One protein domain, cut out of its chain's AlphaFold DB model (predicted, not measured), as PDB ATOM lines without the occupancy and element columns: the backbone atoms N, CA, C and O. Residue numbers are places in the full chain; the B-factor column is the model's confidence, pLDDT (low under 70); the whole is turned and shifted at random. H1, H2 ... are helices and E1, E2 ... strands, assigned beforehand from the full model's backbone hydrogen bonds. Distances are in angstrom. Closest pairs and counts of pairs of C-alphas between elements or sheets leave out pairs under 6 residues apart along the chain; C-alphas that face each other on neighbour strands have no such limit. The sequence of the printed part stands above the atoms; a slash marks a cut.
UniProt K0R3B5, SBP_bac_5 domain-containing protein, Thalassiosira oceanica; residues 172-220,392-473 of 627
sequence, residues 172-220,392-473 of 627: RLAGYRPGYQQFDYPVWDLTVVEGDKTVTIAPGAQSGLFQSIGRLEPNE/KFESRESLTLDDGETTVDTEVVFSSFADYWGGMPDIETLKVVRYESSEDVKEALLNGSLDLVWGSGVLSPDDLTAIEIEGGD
ATOM      1  N   ARG A 172      41.353  88.490  47.311       96.44
ATOM      2  CA  ARG A 172      41.986  87.344  47.992       96.44
ATOM      3  C   ARG A 172      42.521  87.657  49.383       96.44
ATOM      4  O   ARG A 172      42.503  86.768  50.235       96.44
ATOM      5  N   LEU A 173      43.007  88.874  49.614       97.19
ATOM      6  CA  LEU A 173      43.718  89.272  50.829       97.19
ATOM      7  C   LEU A 173      42.963  90.355  51.602       97.19
ATOM      8  O   LEU A 173      42.395  91.272  51.020       97.19
ATOM      9  N   ALA A 174      43.011  90.283  52.929       96.00
ATOM     10  CA  ALA A 174      42.493  91.318  53.818       96.00
ATOM     11  C   ALA A 174      43.444  91.559  54.998       96.00
ATOM     12  O   ALA A 174      44.252  90.697  55.340       96.00
ATOM     13  N   GLY A 175      43.313  92.719  55.649       92.38
ATOM     14  CA  GLY A 175      44.082  93.052  56.854       92.38
ATOM     15  C   GLY A 175      45.485  93.606  56.596       92.38
ATOM     16  O   GLY A 175      46.280  93.655  57.528       92.38
ATOM     17  N   TYR A 176      45.798  94.036  55.367       92.31
ATOM     18  CA  TYR A 176      47.058  94.731  55.109       92.31
ATOM     19  C   TYR A 176      47.146  96.014  55.946       92.31
ATOM     20  O   TYR A 176      46.186  96.782  56.037       92.31
ATOM     21  N   ARG A 177      48.325  96.256  56.515       90.38
ATOM     22  CA  ARG A 177      48.718  97.535  57.105       90.38
ATOM     23  C   ARG A 177      50.127  97.888  56.622       90.38
ATOM     24  O   ARG A 177      50.945  96.975  56.477       90.38
ATOM     25  N   PRO A 178      50.446  99.174  56.417       88.56
ATOM     26  CA  PRO A 178      51.830  99.599  56.264       88.56
ATOM     27  C   PRO A 178      52.680  99.217  57.490       88.56
ATOM     28  O   PRO A 178      52.180  99.155  58.619       88.56
ATOM     29  N   GLY A 179      53.963  98.939  57.257       86.62
ATOM     30  CA  GLY A 179      54.965  98.813  58.318       86.62
ATOM     31  C   GLY A 179      55.475 100.179  58.786       86.62
ATOM     32  O   GLY A 179      55.272 101.187  58.110       86.62
ATOM     33  N   TYR A 180      56.162 100.204  59.929       85.69
ATOM     34  CA  TYR A 180      56.687 101.438  60.544       85.69
ATOM     35  C   TYR A 180      58.161 101.722  60.205       85.69
ATOM     36  O   TYR A 180      58.786 102.565  60.839       85.69
ATOM     37  N   GLN A 181      58.758 100.970  59.276       86.06
ATOM     38  CA  GLN A 181      60.181 101.058  58.934       86.06
ATOM     39  C   GLN A 181      60.392 100.886  57.430       86.06
ATOM     40  O   GLN A 181      59.580 100.252  56.751       86.06
ATOM     41  N   GLN A 182      61.545 101.336  56.925       78.44
ATOM     42  CA  GLN A 182      61.923 101.227  55.509       78.44
ATOM     43  C   GLN A 182      61.847  99.785  54.970       78.44
ATOM     44  O   GLN A 182      61.460  99.562  53.820       78.44
ATOM     45  N   PHE A 183      62.177  98.805  55.817       79.81
ATOM     46  CA  PHE A 183      62.231  97.381  55.470       79.81
ATOM     47  C   PHE A 183      61.201  96.513  56.208       79.81
ATOM     48  O   PHE A 183      61.329  95.288  56.200       79.81
ATOM     49  N   ASP A 184      60.196  97.115  56.853       80.69
ATOM     50  CA  ASP A 184      59.161  96.366  57.568       80.69
ATOM     51  C   ASP A 184      57.946  96.087  56.674       80.69
ATOM     52  O   ASP A 184      57.182  96.984  56.320       80.69
ATOM     53  N   TYR A 185      57.771  94.814  56.317       85.88
ATOM     54  CA  TYR A 185      56.695  94.333  55.452       85.88
ATOM     55  C   TYR A 185      55.866  93.285  56.212       85.88
ATOM     56  O   TYR A 185      56.201  92.095  56.148       85.88
ATOM     57  N   PRO A 186      54.807  93.702  56.945       86.88
ATOM     58  CA  PRO A 186      54.072  92.872  57.905       86.88
ATOM     59  C   PRO A 186      53.085  91.892  57.247       86.88
ATOM     60  O   PRO A 186      51.905  91.818  57.582       86.88
ATOM     61  N   VAL A 187      53.572  91.092  56.298       89.94
ATOM     62  CA  VAL A 187      52.767  90.123  55.532       89.94
ATOM     63  C   VAL A 187      52.201  88.980  56.382       89.94
ATOM     64  O   VAL A 187      51.313  88.269  55.929       89.94
ATOM     65  N   TRP A 188      52.679  88.805  57.616       90.56
ATOM     66  CA  TRP A 188      52.128  87.843  58.572       90.56
ATOM     67  C   TRP A 188      50.752  88.252  59.130       90.56
ATOM     68  O   TRP A 188      50.008  87.374  59.560       90.56
ATOM     69  N   ASP A 189      50.395  89.542  59.075       89.62
ATOM     70  CA  ASP A 189      49.087  90.058  59.517       89.62
ATOM     71  C   ASP A 189      47.982  89.877  58.450       89.62
ATOM     72  O   ASP A 189      46.793  90.059  58.725       89.62
ATOM     73  N   LEU A 190      48.355  89.487  57.224       93.94
ATOM     74  CA  LEU A 190      47.423  89.245  56.123       93.94
ATOM     75  C   LEU A 190      46.578  87.987  56.352       93.94
ATOM     76  O   LEU A 190      47.085  86.908  56.660       93.94
ATOM     77  N   THR A 191      45.278  88.114  56.093       96.06
ATOM     78  CA  THR A 191      44.314  87.006  56.072       96.06
ATOM     79  C   THR A 191      43.940  86.651  54.637       96.06
ATOM     80  O   THR A 191      43.624  87.540  53.842       96.06
ATOM     81  N   VAL A 192      43.909  85.357  54.307       97.25
ATOM     82  CA  VAL A 192      43.468  84.860  52.998       97.25
ATOM     83  C   VAL A 192      41.957  84.623  53.036       97.25
ATOM     84  O   VAL A 192      41.471  83.644  53.605       97.25
ATOM     85  N   VAL A 193      41.194  85.535  52.433       96.94
ATOM     86  CA  VAL A 193      39.721  85.497  52.435       96.94
ATOM     87  C   VAL A 193      39.136  84.658  51.295       96.94
ATOM     88  O   VAL A 193      38.047  84.102  51.456       96.94
ATOM     89  N   GLU A 194      39.861  84.502  50.181       94.94
ATOM     90  CA  GLU A 194      39.477  83.630  49.063       94.94
ATOM     91  C   GLU A 194      40.692  82.958  48.386       94.94
ATOM     92  O   GLU A 194      41.773  83.533  48.247       94.94
ATOM     93  N   GLY A 195      40.489  81.721  47.919       94.69
ATOM     94  CA  GLY A 195      41.495  80.917  47.223       94.69
ATOM     95  C   GLY A 195      42.216  79.920  48.130       94.69
ATOM     96  O   GLY A 195      41.710  79.527  49.183       94.69
ATOM     97  N   ASP A 196      43.380  79.453  47.681       95.50
ATOM     98  CA  ASP A 196      44.313  78.714  48.529       95.50
ATOM     99  C   ASP A 196      45.236  79.668  49.304       95.50
ATOM    100  O   ASP A 196      45.310  80.860  49.011       95.50
ATOM    101  N   LYS A 197      45.927  79.135  50.315       97.12
ATOM    102  CA  LYS A 197      46.774  79.899  51.240       97.12
ATOM    103  C   LYS A 197      48.220  80.087  50.758       97.12
ATOM    104  O   LYS A 197      49.101  80.392  51.566       97.12
ATOM    105  N   THR A 198      48.460  79.915  49.457       97.69
ATOM    106  CA  THR A 198      49.672  80.396  48.790       97.69
ATOM    107  C   THR A 198      49.467  81.857  48.412       97.69
ATOM    108  O   THR A 198      48.541  82.176  47.661       97.69
ATOM    109  N   VAL A 199      50.336  82.733  48.910       97.50
ATOM    110  CA  VAL A 199      50.351  84.159  48.567       97.50
ATOM    111  C   VAL A 199      51.626  84.462  47.794       97.50
ATOM    112  O   VAL A 199      52.727  84.175  48.270       97.50
ATOM    113  N   THR A 200      51.470  85.018  46.595       95.94
ATOM    114  CA  THR A 200      52.583  85.376  45.704       95.94
ATOM    115  C   THR A 200      52.829  86.877  45.756       95.94
ATOM    116  O   THR A 200      51.882  87.654  45.629       95.94
ATOM    117  N   ILE A 201      54.085  87.287  45.941       93.25
ATOM    118  CA  ILE A 201      54.481  88.680  46.184       93.25
ATOM    119  C   ILE A 201      55.716  89.090  45.367       93.25
ATOM    120  O   ILE A 201      56.572  88.252  45.069       93.25
ATOM    121  N   ALA A 202      55.832  90.380  45.041       89.44
ATOM    122  CA  ALA A 202      56.963  90.938  44.293       89.44
ATOM    123  C   ALA A 202      57.568  92.173  45.007       89.44
ATOM    124  O   ALA A 202      56.911  93.218  45.072       89.44
ATOM    125  N   PRO A 203      58.804  92.071  45.537       76.38
ATOM    126  CA  PRO A 203      59.532  93.173  46.166       76.38
ATOM    127  C   PRO A 203      60.434  93.911  45.166       76.38
ATOM    128  O   PRO A 203      61.590  93.537  44.981       76.38
ATOM    129  N   GLY A 204      59.952  94.994  44.557       63.81
ATOM    130  CA  GLY A 204      60.774  95.810  43.650       63.81
ATOM    131  C   GLY A 204      60.988  95.218  42.249       63.81
ATOM    132  O   GLY A 204      61.054  94.006  42.054       63.81
ATOM    133  N   ALA A 205      61.110  96.106  41.260       49.25
ATOM    134  CA  ALA A 205      61.444  95.763  39.873       49.25
ATOM    135  C   ALA A 205      62.867  96.215  39.484       49.25
ATOM    136  O   ALA A 205      63.287  96.014  38.347       49.25
ATOM    137  N   GLN A 206      63.620  96.843  40.402       49.88
ATOM    138  CA  GLN A 206      64.882  97.515  40.078       49.88
ATOM    139  C   GLN A 206      66.019  97.238  41.069       49.88
ATOM    140  O   GLN A 206      65.864  97.392  42.278       49.88
ATOM    141  N   SER A 207      67.184  96.904  40.497       46.41
ATOM    142  CA  SER A 207      68.572  96.982  41.008       46.41
ATOM    143  C   SER A 207      68.956  96.394  42.373       46.41
ATOM    144  O   SER A 207      70.149  96.225  42.617       46.41
ATOM    145  N   GLY A 208      68.014  96.026  43.239       52.97
ATOM    146  CA  GLY A 208      68.303  95.175  44.383       52.97
ATOM    147  C   GLY A 208      68.855  93.844  43.884       52.97
ATOM    148  O   GLY A 208      68.224  93.163  43.074       52.97
ATOM    149  N   LEU A 209      70.040  93.471  44.362       54.84
ATOM    150  CA  LEU A 209      70.534  92.111  44.223       54.84
ATOM    151  C   LEU A 209      69.521  91.207  44.944       54.84
ATOM    152  O   LEU A 209      69.472  91.203  46.159       54.84
ATOM    153  N   PHE A 210      68.665  90.495  44.207       76.44
ATOM    154  CA  PHE A 210      67.896  89.368  44.742       76.44
ATOM    155  C   PHE A 210      68.887  88.201  44.831       76.44
ATOM    156  O   PHE A 210      69.030  87.497  43.842       76.44
ATOM    157  N   GLN A 211      69.657  88.012  45.903       77.69
ATOM    158  CA  GLN A 211      70.725  86.986  45.941       77.69
ATOM    159  C   GLN A 211      70.790  86.190  47.246       77.69
ATOM    160  O   GLN A 211      71.141  85.007  47.241       77.69
ATOM    161  N   SER A 212      70.435  86.806  48.365       77.75
ATOM    162  CA  SER A 212      70.497  86.249  49.712       77.75
ATOM    163  C   SER A 212      69.157  86.321  50.446       77.75
ATOM    164  O   SER A 212      69.145  86.160  51.660       77.75
ATOM    165  N   ILE A 213      68.021  86.438  49.743       84.75
ATOM    166  CA  ILE A 213      66.675  86.520  50.352       84.75
ATOM    167  C   ILE A 213      66.476  85.441  51.432       84.75
ATOM    168  O   ILE A 213      66.720  84.246  51.214       84.75
ATOM    169  N   GLY A 214      66.032  85.883  52.607       78.50
ATOM    170  CA  GLY A 214      65.851  85.077  53.810       78.50
ATOM    171  C   GLY A 214      67.119  84.835  54.634       78.50
ATOM    172  O   GLY A 214      67.001  84.302  55.730       78.50
ATOM    173  N   ARG A 215      68.322  85.199  54.170       82.12
ATOM    174  CA  ARG A 215      69.552  85.117  54.975       82.12
ATOM    175  C   ARG A 215      69.762  86.387  55.786       82.12
ATOM    176  O   ARG A 215      69.515  87.482  55.301       82.12
ATOM    177  N   LEU A 216      70.365  86.235  56.965       76.44
ATOM    178  CA  LEU A 216      70.908  87.346  57.748       76.44
ATOM    179  C   LEU A 216      72.211  87.874  57.107       76.44
ATOM    180  O   LEU A 216      73.303  87.729  57.650       76.44
ATOM    181  N   GLU A 217      72.088  88.427  55.903       69.56
ATOM    182  CA  GLU A 217      73.167  88.939  55.050       69.56
ATOM    183  C   GLU A 217      72.925  90.423  54.687       69.56
ATOM    184  O   GLU A 217      71.822  90.942  54.888       69.56
ATOM    185  N   PRO A 218      73.950  91.163  54.219       58.75
ATOM    186  CA  PRO A 218      73.902  92.626  54.165       58.75
ATOM    187  C   PRO A 218      73.111  93.244  52.991       58.75
ATOM    188  O   PRO A 218      73.251  94.449  52.797       58.75
ATOM    189  N   ASN A 219      72.288  92.493  52.242       58.62
ATOM    190  CA  ASN A 219      71.681  92.978  50.989       58.62
ATOM    191  C   ASN A 219      70.127  93.010  50.965       58.62
ATOM    192  O   ASN A 219      69.565  94.033  50.585       58.62
ATOM    193  N   GLU A 220      69.398  91.959  51.374       70.94
ATOM    194  CA  GLU A 220      67.924  91.849  51.199       70.94
ATOM    195  C   GLU A 220      67.125  91.973  52.508       70.94
ATOM    196  O   GLU A 220      66.347  91.090  52.899       70.94
ATOM    197  N   LYS A 392      59.340  80.332  57.824       97.25
ATOM    198  CA  LYS A 392      60.514  79.475  57.605       97.25
ATOM    199  C   LYS A 392      60.917  79.493  56.143       97.25
ATOM    200  O   LYS A 392      60.060  79.340  55.282       97.25
ATOM    201  N   PHE A 393      62.207  79.596  55.849       96.75
ATOM    202  CA  PHE A 393      62.711  79.389  54.489       96.75
ATOM    203  C   PHE A 393      62.576  77.914  54.073       96.75
ATOM    204  O   PHE A 393      63.019  77.027  54.802       96.75
ATOM    205  N   GLU A 394      62.020  77.654  52.888       97.06
ATOM    206  CA  GLU A 394      61.850  76.301  52.332       97.06
ATOM    207  C   GLU A 394      62.777  76.052  51.136       97.06
ATOM    208  O   GLU A 394      63.522  75.069  51.097       97.06
ATOM    209  N   SER A 395      62.742  76.936  50.134       96.12
ATOM    210  CA  SER A 395      63.490  76.750  48.888       96.12
ATOM    211  C   SER A 395      63.738  78.053  48.143       96.12
ATOM    212  O   SER A 395      62.999  79.020  48.298       96.12
ATOM    213  N   ARG A 396      64.737  78.035  47.257       94.38
ATOM    214  CA  ARG A 396      64.974  79.076  46.255       94.38
ATOM    215  C   ARG A 396      65.250  78.468  44.886       94.38
ATOM    216  O   ARG A 396      65.883  77.414  44.792       94.38
ATOM    217  N   GLU A 397      64.815  79.163  43.851       94.00
ATOM    218  CA  GLU A 397      65.271  79.013  42.474       94.00
ATOM    219  C   GLU A 397      66.124  80.235  42.125       94.00
ATOM    220  O   GLU A 397      65.804  81.341  42.556       94.00
ATOM    221  N   SER A 398      67.207  80.049  41.367       91.62
ATOM    222  CA  SER A 398      68.131  81.133  41.014       91.62
ATOM    223  C   SER A 398      68.627  81.000  39.566       91.62
ATOM    224  O   SER A 398      68.781  79.890  39.046       91.62
ATOM    225  N   LEU A 399      68.921  82.134  38.932       88.50
ATOM    226  CA  LEU A 399      69.386  82.292  37.555       88.50
ATOM    227  C   LEU A 399      70.708  83.071  37.532       88.50
ATOM    228  O   LEU A 399      70.802  84.144  38.119       88.50
ATOM    229  N   THR A 400      71.717  82.576  36.812       88.31
ATOM    230  CA  THR A 400      72.888  83.394  36.448       88.31
ATOM    231  C   THR A 400      72.539  84.264  35.242       88.31
ATOM    232  O   THR A 400      72.061  83.738  34.234       88.31
ATOM    233  N   LEU A 401      72.755  85.575  35.361       82.25
ATOM    234  CA  LEU A 401      72.483  86.575  34.330       82.25
ATOM    235  C   LEU A 401      73.445  86.443  33.135       82.25
ATOM    236  O   LEU A 401      74.441  85.717  33.180       82.25
ATOM    237  N   ASP A 402      73.155  87.176  32.056       82.38
ATOM    238  CA  ASP A 402      73.923  87.144  30.799       82.38
ATOM    239  C   ASP A 402      75.388  87.620  30.935       82.38
ATOM    240  O   ASP A 402      76.195  87.376  30.034       82.38
ATOM    241  N   ASP A 403      75.756  88.263  32.050       80.69
ATOM    242  CA  ASP A 403      77.151  88.581  32.387       80.69
ATOM    243  C   ASP A 403      77.987  87.334  32.751       80.69
ATOM    244  O   ASP A 403      79.210  87.340  32.602       80.69
ATOM    245  N   GLY A 404      77.334  86.235  33.149       80.75
ATOM    246  CA  GLY A 404      77.964  84.988  33.579       80.75
ATOM    247  C   GLY A 404      78.573  85.021  34.987       80.75
ATOM    248  O   GLY A 404      79.210  84.039  35.376       80.75
ATOM    249  N   GLU A 405      78.386  86.108  35.739       81.12
ATOM    250  CA  GLU A 405      78.974  86.338  37.067       81.12
ATOM    251  C   GLU A 405      77.888  86.572  38.130       81.12
ATOM    252  O   GLU A 405      77.937  85.975  39.210       81.12
ATOM    253  N   THR A 406      76.858  87.358  37.813       81.62
ATOM    254  CA  THR A 406      75.758  87.688  38.724       81.62
ATOM    255  C   THR A 406      74.731  86.560  38.744       81.62
ATOM    256  O   THR A 406      74.139  86.227  37.722       81.62
ATOM    257  N   THR A 407      74.473  85.964  39.909       85.31
ATOM    258  CA  THR A 407      73.388  84.983  40.094       85.31
ATOM    259  C   THR A 407      72.309  85.579  40.974       85.31
ATOM    260  O   THR A 407      72.642  86.021  42.063       85.31
ATOM    261  N   VAL A 408      71.056  85.593  40.519       86.56
ATOM    262  CA  VAL A 408      69.905  86.141  41.251       86.56
ATOM    263  C   VAL A 408      68.858  85.077  41.564       86.56
ATOM    264  O   VAL A 408      68.623  84.185  40.756       86.56
ATOM    265  N   ASP A 409      68.209  85.171  42.718       88.38
ATOM    266  CA  ASP A 409      67.017  84.413  43.077       88.38
ATOM    267  C   ASP A 409      65.825  84.853  42.199       88.38
ATOM    268  O   ASP A 409      65.559  86.044  42.023       88.38
ATOM    269  N   THR A 410      65.107  83.883  41.630       89.62
ATOM    270  CA  THR A 410      63.942  84.089  40.750       89.62
ATOM    271  C   THR A 410      62.621  83.741  41.430       89.62
ATOM    272  O   THR A 410      61.626  84.432  41.223       89.62
ATOM    273  N   GLU A 411      62.618  82.706  42.272       92.94
ATOM    274  CA  GLU A 411      61.533  82.406  43.211       92.94
ATOM    275  C   GLU A 411      62.147  82.031  44.565       92.94
ATOM    276  O   GLU A 411      63.078  81.229  44.617       92.94
ATOM    277  N   VAL A 412      61.618  82.567  45.666       94.19
ATOM    278  CA  VAL A 412      61.949  82.125  47.028       94.19
ATOM    279  C   VAL A 412      60.669  81.794  47.777       94.19
ATOM    280  O   VAL A 412      59.722  82.575  47.797       94.19
ATOM    281  N   VAL A 413      60.639  80.611  48.385       97.38
ATOM    282  CA  VAL A 413      59.465  80.057  49.054       97.38
ATOM    283  C   VAL A 413      59.718  79.987  50.548       97.38
ATOM    284  O   VAL A 413      60.729  79.433  50.991       97.38
ATOM    285  N   PHE A 414      58.756  80.490  51.312       97.75
ATOM    286  CA  PHE A 414      58.682  80.333  52.755       97.75
ATOM    287  C   PHE A 414      57.381  79.626  53.164       97.75
ATOM    288  O   PHE A 414      56.366  79.736  52.475       97.75
ATOM    289  N   SER A 415      57.392  78.934  54.303       97.75
ATOM    290  CA  SER A 415      56.204  78.351  54.941       97.75
ATOM    291  C   SER A 415      55.877  79.054  56.261       97.75
ATOM    292  O   SER A 415      56.766  79.587  56.928       97.75
ATOM    293  N   SER A 416      54.608  79.058  56.672       97.44
ATOM    294  CA  SER A 416      54.209  79.552  58.001       97.44
ATOM    295  C   SER A 416      54.875  78.767  59.129       97.44
ATOM    296  O   SER A 416      54.799  77.532  59.165       97.44
ATOM    297  N   PHE A 417      55.415  79.456  60.131       97.62
ATOM    298  CA  PHE A 417      55.866  78.807  61.353       97.62
ATOM    299  C   PHE A 417      54.688  78.558  62.311       97.62
ATOM    300  O   PHE A 417      54.225  79.448  63.016       97.62
ATOM    301  N   ALA A 418      54.219  77.307  62.359       95.38
ATOM    302  CA  ALA A 418      53.092  76.895  63.204       95.38
ATOM    303  C   ALA A 418      53.299  77.118  64.720       95.38
ATOM    304  O   ALA A 418      52.321  77.340  65.430       95.38
ATOM    305  N   ASP A 419      54.545  77.078  65.205       95.44
ATOM    306  CA  ASP A 419      54.898  77.337  66.610       95.44
ATOM    307  C   ASP A 419      55.390  78.788  66.838       95.44
ATOM    308  O   ASP A 419      56.030  79.069  67.853       95.44
ATOM    309  N   TYR A 420      55.115  79.716  65.905       97.38
ATOM    310  CA  TYR A 420      55.492  81.123  66.061       97.38
ATOM    311  C   TYR A 420      54.828  81.741  67.296       97.38
ATOM    312  O   TYR A 420      53.609  81.679  67.474       97.38
ATOM    313  N   TRP A 421      55.639  82.376  68.142       95.88
ATOM    314  CA  TRP A 421      55.205  82.893  69.440       95.88
ATOM    315  C   TRP A 421      54.235  84.078  69.330       95.88
ATOM    316  O   TRP A 421      53.442  84.287  70.250       95.88
ATOM    317  N   GLY A 422      54.275  84.829  68.223       93.06
ATOM    318  CA  GLY A 422      53.325  85.904  67.917       93.06
ATOM    319  C   GLY A 422      51.955  85.409  67.431       93.06
ATOM    320  O   GLY A 422      51.023  86.202  67.332       93.06
ATOM    321  N   GLY A 423      51.807  84.103  67.180       92.81
ATOM    322  CA  GLY A 423      50.610  83.489  66.604       92.81
ATOM    323  C   GLY A 423      50.810  83.119  65.133       92.81
ATOM    324  O   GLY A 423      51.366  83.885  64.357       92.81
ATOM    325  N   MET A 424      50.373  81.918  64.747       91.44
ATOM    326  CA  MET A 424      50.575  81.388  63.394       91.44
ATOM    327  C   MET A 424      49.937  82.301  62.319       91.44
ATOM    328  O   MET A 424      48.730  82.542  62.406       91.44
ATOM    329  N   PRO A 425      50.695  82.742  61.289       94.44
ATOM    330  CA  PRO A 425      50.151  83.492  60.154       94.44
ATOM    331  C   PRO A 425      49.061  82.717  59.406       94.44
ATOM    332  O   PRO A 425      49.100  81.486  59.331       94.44
ATOM    333  N   ASP A 426      48.107  83.425  58.795       95.88
ATOM    334  CA  ASP A 426      47.053  82.771  58.009       95.88
ATOM    335  C   ASP A 426      47.567  82.265  56.644       95.88
ATOM    336  O   ASP A 426      47.094  81.239  56.149       95.88
ATOM    337  N   ILE A 427      48.576  82.932  56.073       97.12
ATOM    338  CA  ILE A 427      49.324  82.491  54.884       97.12
ATOM    339  C   ILE A 427      50.084  81.198  55.204       97.12
ATOM    340  O   ILE A 427      50.988  81.223  56.027       97.12
ATOM    341  N   GLU A 428      49.799  80.091  54.511       97.69
ATOM    342  CA  GLU A 428      50.527  78.818  54.685       97.69
ATOM    343  C   GLU A 428      51.837  78.783  53.887       97.69
ATOM    344  O   GLU A 428      52.811  78.156  54.310       97.69
ATOM    345  N   THR A 429      51.867  79.420  52.714       98.00
ATOM    346  CA  THR A 429      53.045  79.484  51.837       98.00
ATOM    347  C   THR A 429      53.184  80.881  51.245       98.00
ATOM    348  O   THR A 429      52.263  81.389  50.610       98.00
ATOM    349  N   LEU A 430      54.353  81.484  51.426       97.00
ATOM    350  CA  LEU A 430      54.694  82.809  50.925       97.00
ATOM    351  C   LEU A 430      55.715  82.654  49.789       97.00
ATOM    352  O   LEU A 430      56.795  82.099  50.000       97.00
ATOM    353  N   LYS A 431      55.371  83.109  48.583       96.12
ATOM    354  CA  LYS A 431      56.228  83.045  47.390       96.12
ATOM    355  C   LYS A 431      56.705  84.438  47.003       96.12
ATOM    356  O   LYS A 431      55.910  85.239  46.528       96.12
ATOM    357  N   VAL A 432      57.997  84.698  47.146       93.56
ATOM    358  CA  VAL A 432      58.674  85.868  46.573       93.56
ATOM    359  C   VAL A 432      59.040  85.551  45.130       93.56
ATOM    360  O   VAL A 432      59.775  84.592  44.899       93.56
ATOM    361  N   VAL A 433      58.560  86.336  44.167       91.38
ATOM    362  CA  VAL A 433      58.838  86.143  42.734       91.38
ATOM    363  C   VAL A 433      59.504  87.389  42.159       91.38
ATOM    364  O   VAL A 433      59.041  88.510  42.373       91.38
ATOM    365  N   ARG A 434      60.596  87.187  41.417       88.06
ATOM    366  CA  ARG A 434      61.274  88.243  40.657       88.06
ATOM    367  C   ARG A 434      60.648  88.377  39.267       88.06
ATOM    368  O   ARG A 434      60.455  87.381  38.573       88.06
ATOM    369  N   TYR A 435      60.422  89.615  38.846       87.12
ATOM    370  CA  TYR A 435      59.994  89.982  37.493       87.12
ATOM    371  C   TYR A 435      61.106  90.781  36.793       87.12
ATOM    372  O   TYR A 435      61.994  91.315  37.459       87.12
ATOM    373  N   GLU A 436      61.091  90.840  35.458       82.00
ATOM    374  CA  GLU A 436      62.120  91.556  34.682       82.00
ATOM    375  C   GLU A 436      61.786  93.043  34.456       82.00
ATOM    376  O   GLU A 436      62.685  93.825  34.149       82.00
ATOM    377  N   SER A 437      60.517  93.444  34.595       84.69
ATOM    378  CA  SER A 437      60.051  94.817  34.365       84.69
ATOM    379  C   SER A 437      58.842  95.199  35.234       84.69
ATOM    380  O   SER A 437      58.118  94.328  35.724       84.69
ATOM    381  N   SER A 438      58.602  96.509  35.388       86.00
ATOM    382  CA  SER A 438      57.389  97.071  36.018       86.00
ATOM    383  C   SER A 438      56.125  96.612  35.282       86.00
ATOM    384  O   SER A 438      55.110  96.266  35.890       86.00
ATOM    385  N   GLU A 439      56.200  96.534  33.953       88.19
ATOM    386  CA  GLU A 439      55.122  96.078  33.087       88.19
ATOM    387  C   GLU A 439      54.742  94.613  33.347       88.19
ATOM    388  O   GLU A 439      53.549  94.311  33.428       88.19
ATOM    389  N   ASP A 440      55.718  93.719  33.542       90.88
ATOM    390  CA  ASP A 440      55.452  92.310  33.871       90.88
ATOM    391  C   ASP A 440      54.787  92.169  35.254       90.88
ATOM    392  O   ASP A 440      53.853  91.378  35.417       90.88
ATOM    393  N   VAL A 441      55.219  92.966  36.244       92.31
ATOM    394  CA  VAL A 441      54.594  93.029  37.581       92.31
ATOM    395  C   VAL A 441      53.140  93.491  37.472       92.31
ATOM    396  O   VAL A 441      52.236  92.873  38.043       92.31
ATOM    397  N   LYS A 442      52.892  94.558  36.705       91.75
ATOM    398  CA  LYS A 442      51.549  95.099  36.474       91.75
ATOM    399  C   LYS A 442      50.646  94.100  35.754       91.75
ATOM    400  O   LYS A 442      49.489  93.947  36.147       91.75
ATOM    401  N   GLU A 443      51.145  93.397  34.734       92.69
ATOM    402  CA  GLU A 443      50.378  92.335  34.071       92.69
ATOM    403  C   GLU A 443      50.028  91.213  35.059       92.69
ATOM    404  O   GLU A 443      48.882  90.758  35.077       92.69
ATOM    405  N   ALA A 444      50.970  90.805  35.914       94.19
ATOM    406  CA  ALA A 444      50.762  89.748  36.900       94.19
ATOM    407  C   ALA A 444      49.727  90.109  37.982       94.19
ATOM    408  O   ALA A 444      48.913  89.256  38.347       94.19
ATOM    409  N   LEU A 445      49.700  91.366  38.446       93.88
ATOM    410  CA  LEU A 445      48.634  91.885  39.316       93.88
ATOM    411  C   LEU A 445      47.275  91.851  38.601       93.88
ATOM    412  O   LEU A 445      46.322  91.247  39.091       93.88
ATOM    413  N   LEU A 446      47.190  92.461  37.414       93.06
ATOM    414  CA  LEU A 446      45.938  92.601  36.657       93.06
ATOM    415  C   LEU A 446      45.348  91.258  36.195       93.06
ATOM    416  O   LEU A 446      44.137  91.156  35.991       93.06
ATOM    417  N   ASN A 447      46.182  90.231  36.007       93.69
ATOM    418  CA  ASN A 447      45.740  88.882  35.652       93.69
ATOM    419  C   ASN A 447      45.517  87.957  36.870       93.69
ATOM    420  O   ASN A 447      45.022  86.841  36.689       93.69
ATOM    421  N   GLY A 448      45.834  88.420  38.086       92.12
ATOM    422  CA  GLY A 448      45.635  87.693  39.343       92.12
ATOM    423  C   GLY A 448      46.628  86.555  39.610       92.12
ATOM    424  O   GLY A 448      46.313  85.660  40.392       92.12
ATOM    425  N   SER A 449      47.797  86.547  38.956       93.56
ATOM    426  CA  SER A 449      48.902  85.621  39.279       93.56
ATOM    427  C   SER A 449      49.848  86.152  40.358       93.56
ATOM    428  O   SER A 449      50.600  85.371  40.941       93.56
ATOM    429  N   LEU A 450      49.781  87.453  40.641       95.44
ATOM    430  CA  LEU A 450      50.473  88.131  41.728       95.44
ATOM    431  C   LEU A 450      49.433  88.698  42.700       95.44
ATOM    432  O   LEU A 450      48.478  89.349  42.276       95.44
ATOM    433  N   ASP A 451      49.598  88.433  43.995       96.75
ATOM    434  CA  ASP A 451      48.621  88.818  45.020       96.75
ATOM    435  C   ASP A 451      48.959  90.152  45.681       96.75
ATOM    436  O   ASP A 451      48.057  90.866  46.124       96.75
ATOM    437  N   LEU A 452      50.252  90.481  45.773       94.69
ATOM    438  CA  LEU A 452      50.713  91.694  46.431       94.69
ATOM    439  C   LEU A 452      52.044  92.208  45.857       94.69
ATOM    440  O   LEU A 452      52.969  91.447  45.576       94.69
ATOM    441  N   VAL A 453      52.156  93.525  45.735       92.06
ATOM    442  CA  VAL A 453      53.398  94.259  45.441       92.06
ATOM    443  C   VAL A 453      53.723  95.169  46.621       92.06
ATOM    444  O   VAL A 453      52.800  95.734  47.204       92.06
ATOM    445  N   TRP A 454      55.003  95.352  46.957       86.94
ATOM    446  CA  TRP A 454      55.436  96.389  47.905       86.94
ATOM    447  C   TRP A 454      56.748  97.058  47.499       86.94
ATOM    448  O   TRP A 454      57.602  96.451  46.853       86.94
ATOM    449  N   GLY A 455      56.947  98.270  48.014       81.50
ATOM    450  CA  GLY A 455      58.207  99.006  47.961       81.50
ATOM    451  C   GLY A 455      58.265 100.022  46.823       81.50
ATOM    452  O   GLY A 455      57.619  99.883  45.784       81.50
ATOM    453  N   SER A 456      59.053 101.076  47.020       77.56
ATOM    454  CA  SER A 456      59.266 102.095  45.988       77.56
ATOM    455  C   SER A 456      59.936 101.486  44.747       77.56
ATOM    456  O   SER A 456      60.836 100.657  44.861       77.56
ATOM    457  N   GLY A 457      59.518 101.914  43.553       78.12
ATOM    458  CA  GLY A 457      60.149 101.516  42.288       78.12
ATOM    459  C   GLY A 457      59.797 100.117  41.759       78.12
ATOM    460  O   GLY A 457      60.437  99.669  40.808       78.12
ATOM    461  N   VAL A 458      58.801  99.406  42.317       84.00
ATOM    462  CA  VAL A 458      58.237  98.217  41.630       84.00
ATOM    463  C   VAL A 458      57.365  98.622  40.447       84.00
ATOM    464  O   VAL A 458      57.431  98.019  39.383       84.00
ATOM    465  N   LEU A 459      56.523  99.624  40.691       87.00
ATOM    466  CA  LEU A 459      55.544 100.181  39.775       87.00
ATOM    467  C   LEU A 459      55.834 101.674  39.648       87.00
ATOM    468  O   LEU A 459      56.227 102.315  40.629       87.00
ATOM    469  N   SER A 460      55.646 102.233  38.456       84.25
ATOM    470  CA  SER A 460      55.783 103.679  38.263       84.25
ATOM    471  C   SER A 460      54.662 104.449  38.990       84.25
ATOM    472  O   SER A 460      53.597 103.879  39.252       84.25
ATOM    473  N   PRO A 461      54.839 105.751  39.291       83.25
ATOM    474  CA  PRO A 461      53.756 106.583  39.820       83.25
ATOM    475  C   PRO A 461      52.499 106.579  38.936       83.25
ATOM    476  O   PRO A 461      51.381 106.507  39.450       83.25
ATOM    477  N   ASP A 462      52.679 106.561  37.612       84.44
ATOM    478  CA  ASP A 462      51.595 106.434  36.631       84.44
ATOM    479  C   ASP A 462      50.882 105.075  36.736       84.44
ATOM    480  O   ASP A 462      49.658 105.004  36.619       84.44
ATOM    481  N   ASP A 463      51.620 103.985  36.980       89.00
ATOM    482  CA  ASP A 463      51.041 102.653  37.169       89.00
ATOM    483  C   ASP A 463      50.228 102.561  38.459       89.00
ATOM    484  O   ASP A 463      49.115 102.035  38.421       89.00
ATOM    485  N   LEU A 464      50.750 103.094  39.569       90.50
ATOM    486  CA  LEU A 464      50.041 103.162  40.848       90.50
ATOM    487  C   LEU A 464      48.753 103.988  40.709       90.50
ATOM    488  O   LEU A 464      47.678 103.496  41.042       90.50
ATOM    489  N   THR A 465      48.838 105.176  40.105       87.94
ATOM    490  CA  THR A 465      47.677 106.046  39.841       87.94
ATOM    491  C   THR A 465      46.643 105.359  38.941       87.94
ATOM    492  O   THR A 465      45.439 105.413  39.193       87.94
ATOM    493  N   ALA A 466      47.083 104.657  37.890       89.94
ATOM    494  CA  ALA A 466      46.185 103.915  37.006       89.94
ATOM    495  C   ALA A 466      45.501 102.729  37.712       89.94
ATOM    496  O   ALA A 466      44.336 102.445  37.432       89.94
ATOM    497  N   ILE A 467      46.198 102.046  38.626       92.69
ATOM    498  CA  ILE A 467      45.625 100.970  39.447       92.69
ATOM    499  C   ILE A 467      44.626 101.539  40.462       92.69
ATOM    500  O   ILE A 467      43.551 100.970  40.615       92.69
ATOM    501  N   GLU A 468      44.907 102.678  41.091       90.94
ATOM    502  CA  GLU A 468      43.971 103.323  42.024       90.94
ATOM    503  C   GLU A 468      42.650 103.739  41.343       90.94
ATOM    504  O   GLU A 468      41.574 103.630  41.932       90.94
ATOM    505  N   ILE A 469      42.703 104.161  40.074       90.44
ATOM    506  CA  ILE A 469      41.517 104.588  39.310       90.44
ATOM    507  C   ILE A 469      40.776 103.405  38.653       90.44
ATOM    508  O   ILE A 469      39.541 103.401  38.614       90.44
ATOM    509  N   GLU A 470      41.495 102.423  38.092       90.56
ATOM    510  CA  GLU A 470      40.925 101.386  37.205       90.56
ATOM    511  C   GLU A 470      41.251  99.928  37.610       90.56
ATOM    512  O   GLU A 470      40.830  98.996  36.921       90.56
ATOM    513  N   GLY A 471      41.959  99.699  38.721       87.50
ATOM    514  CA  GLY A 471      42.495  98.392  39.145       87.50
ATOM    515  C   GLY A 471      41.476  97.347  39.617       87.50
ATOM    516  O   GLY A 471      41.831  96.182  39.793       87.50
ATOM    517  N   GLY A 472      40.204  97.718  39.785       93.50
ATOM    518  CA  GLY A 472      39.129  96.791  40.149       93.50
ATOM    519  C   GLY A 472      39.194  96.361  41.615       93.50
ATOM    520  O   GLY A 472      38.852  97.149  42.489       93.50
ATOM    521  N   ASP A 473      39.597  95.113  41.865       94.88
ATOM    522  CA  ASP A 473      39.772  94.558  43.219       94.88
ATOM    523  C   ASP A 473      41.206  94.773  43.764       94.88
ATOM    524  O   ASP A 473      41.542  94.302  44.854       94.88
TER     525      ASP A 473
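What this domain is: This is residues 172 to 220 and 392 to 473 of the 627 residues of the protein "SBP_bac_5 domain-containing protein" of Thalassiosira oceanica (UniProt K0R3B5). With little regular structure, a twisted five-stranded sheet has H1 over one face and H2 beside H1, away from the sheet. The printed part has 131 residues, 52 in named elements, in the order E1 E2 E3 E4 H1 E5 H2, class mixed. The mixed sheet runs E2 E3 E4 E1 E5. It is compact, radius of gyration of the C-alphas 15.2 A, spans 42 by 40 by 28 A.

How they stand to each other: E2, residues 392 to 400, E3, residues 407 to 416, and E4, residues 429 to 433, form a meander of two hairpins, each strand the antiparallel neighbour of the one before; within hydrogen-bond range are N 397 and O 411, 2.8 A, and N 412 and O 432, 2.8 A. E1, residues 198 to 203, is parallel to E4, with N 201 and O 431 at 2.8 A, and to E5, residues 452 to 454, with N 202 and O 452 at 3.1 A. H1, residues 438 to 446, is on the sheet, height 10.1 A; the closest C-alphas of H1 and E1 are Val 441 and Ala 202, 7.4 A. E4, H1 and E5 form a split strand-helix-strand unit, E1 between its strands, with a right-handed crossover. H2, residues 461 to 470, is close to but not clearly touching H1, closest C-alphas Lys 442 and Asp 463, 7.6 A, the same way at a shallow tilt of 16 degrees. In H1 and H2 every O i to N i+4 pair is within hydrogen-bond range.

Where its parts are: E3 is 26.8 A long and bends by 53 degrees at residue 410; E2 is 24.8 A. E1 begins at C-alpha 198 (49.672, 80.396, 48.790); H2 ends at C-alpha 470 (40.925, 101.386, 37.205).

The domain as a whole: Residues 221 to 391 are not printed; C-alphas 220 and 392 are 15.8 A apart. The link E3 to E4 is long. Residues 204 to 209 and 217 to 219 have pLDDT under 70.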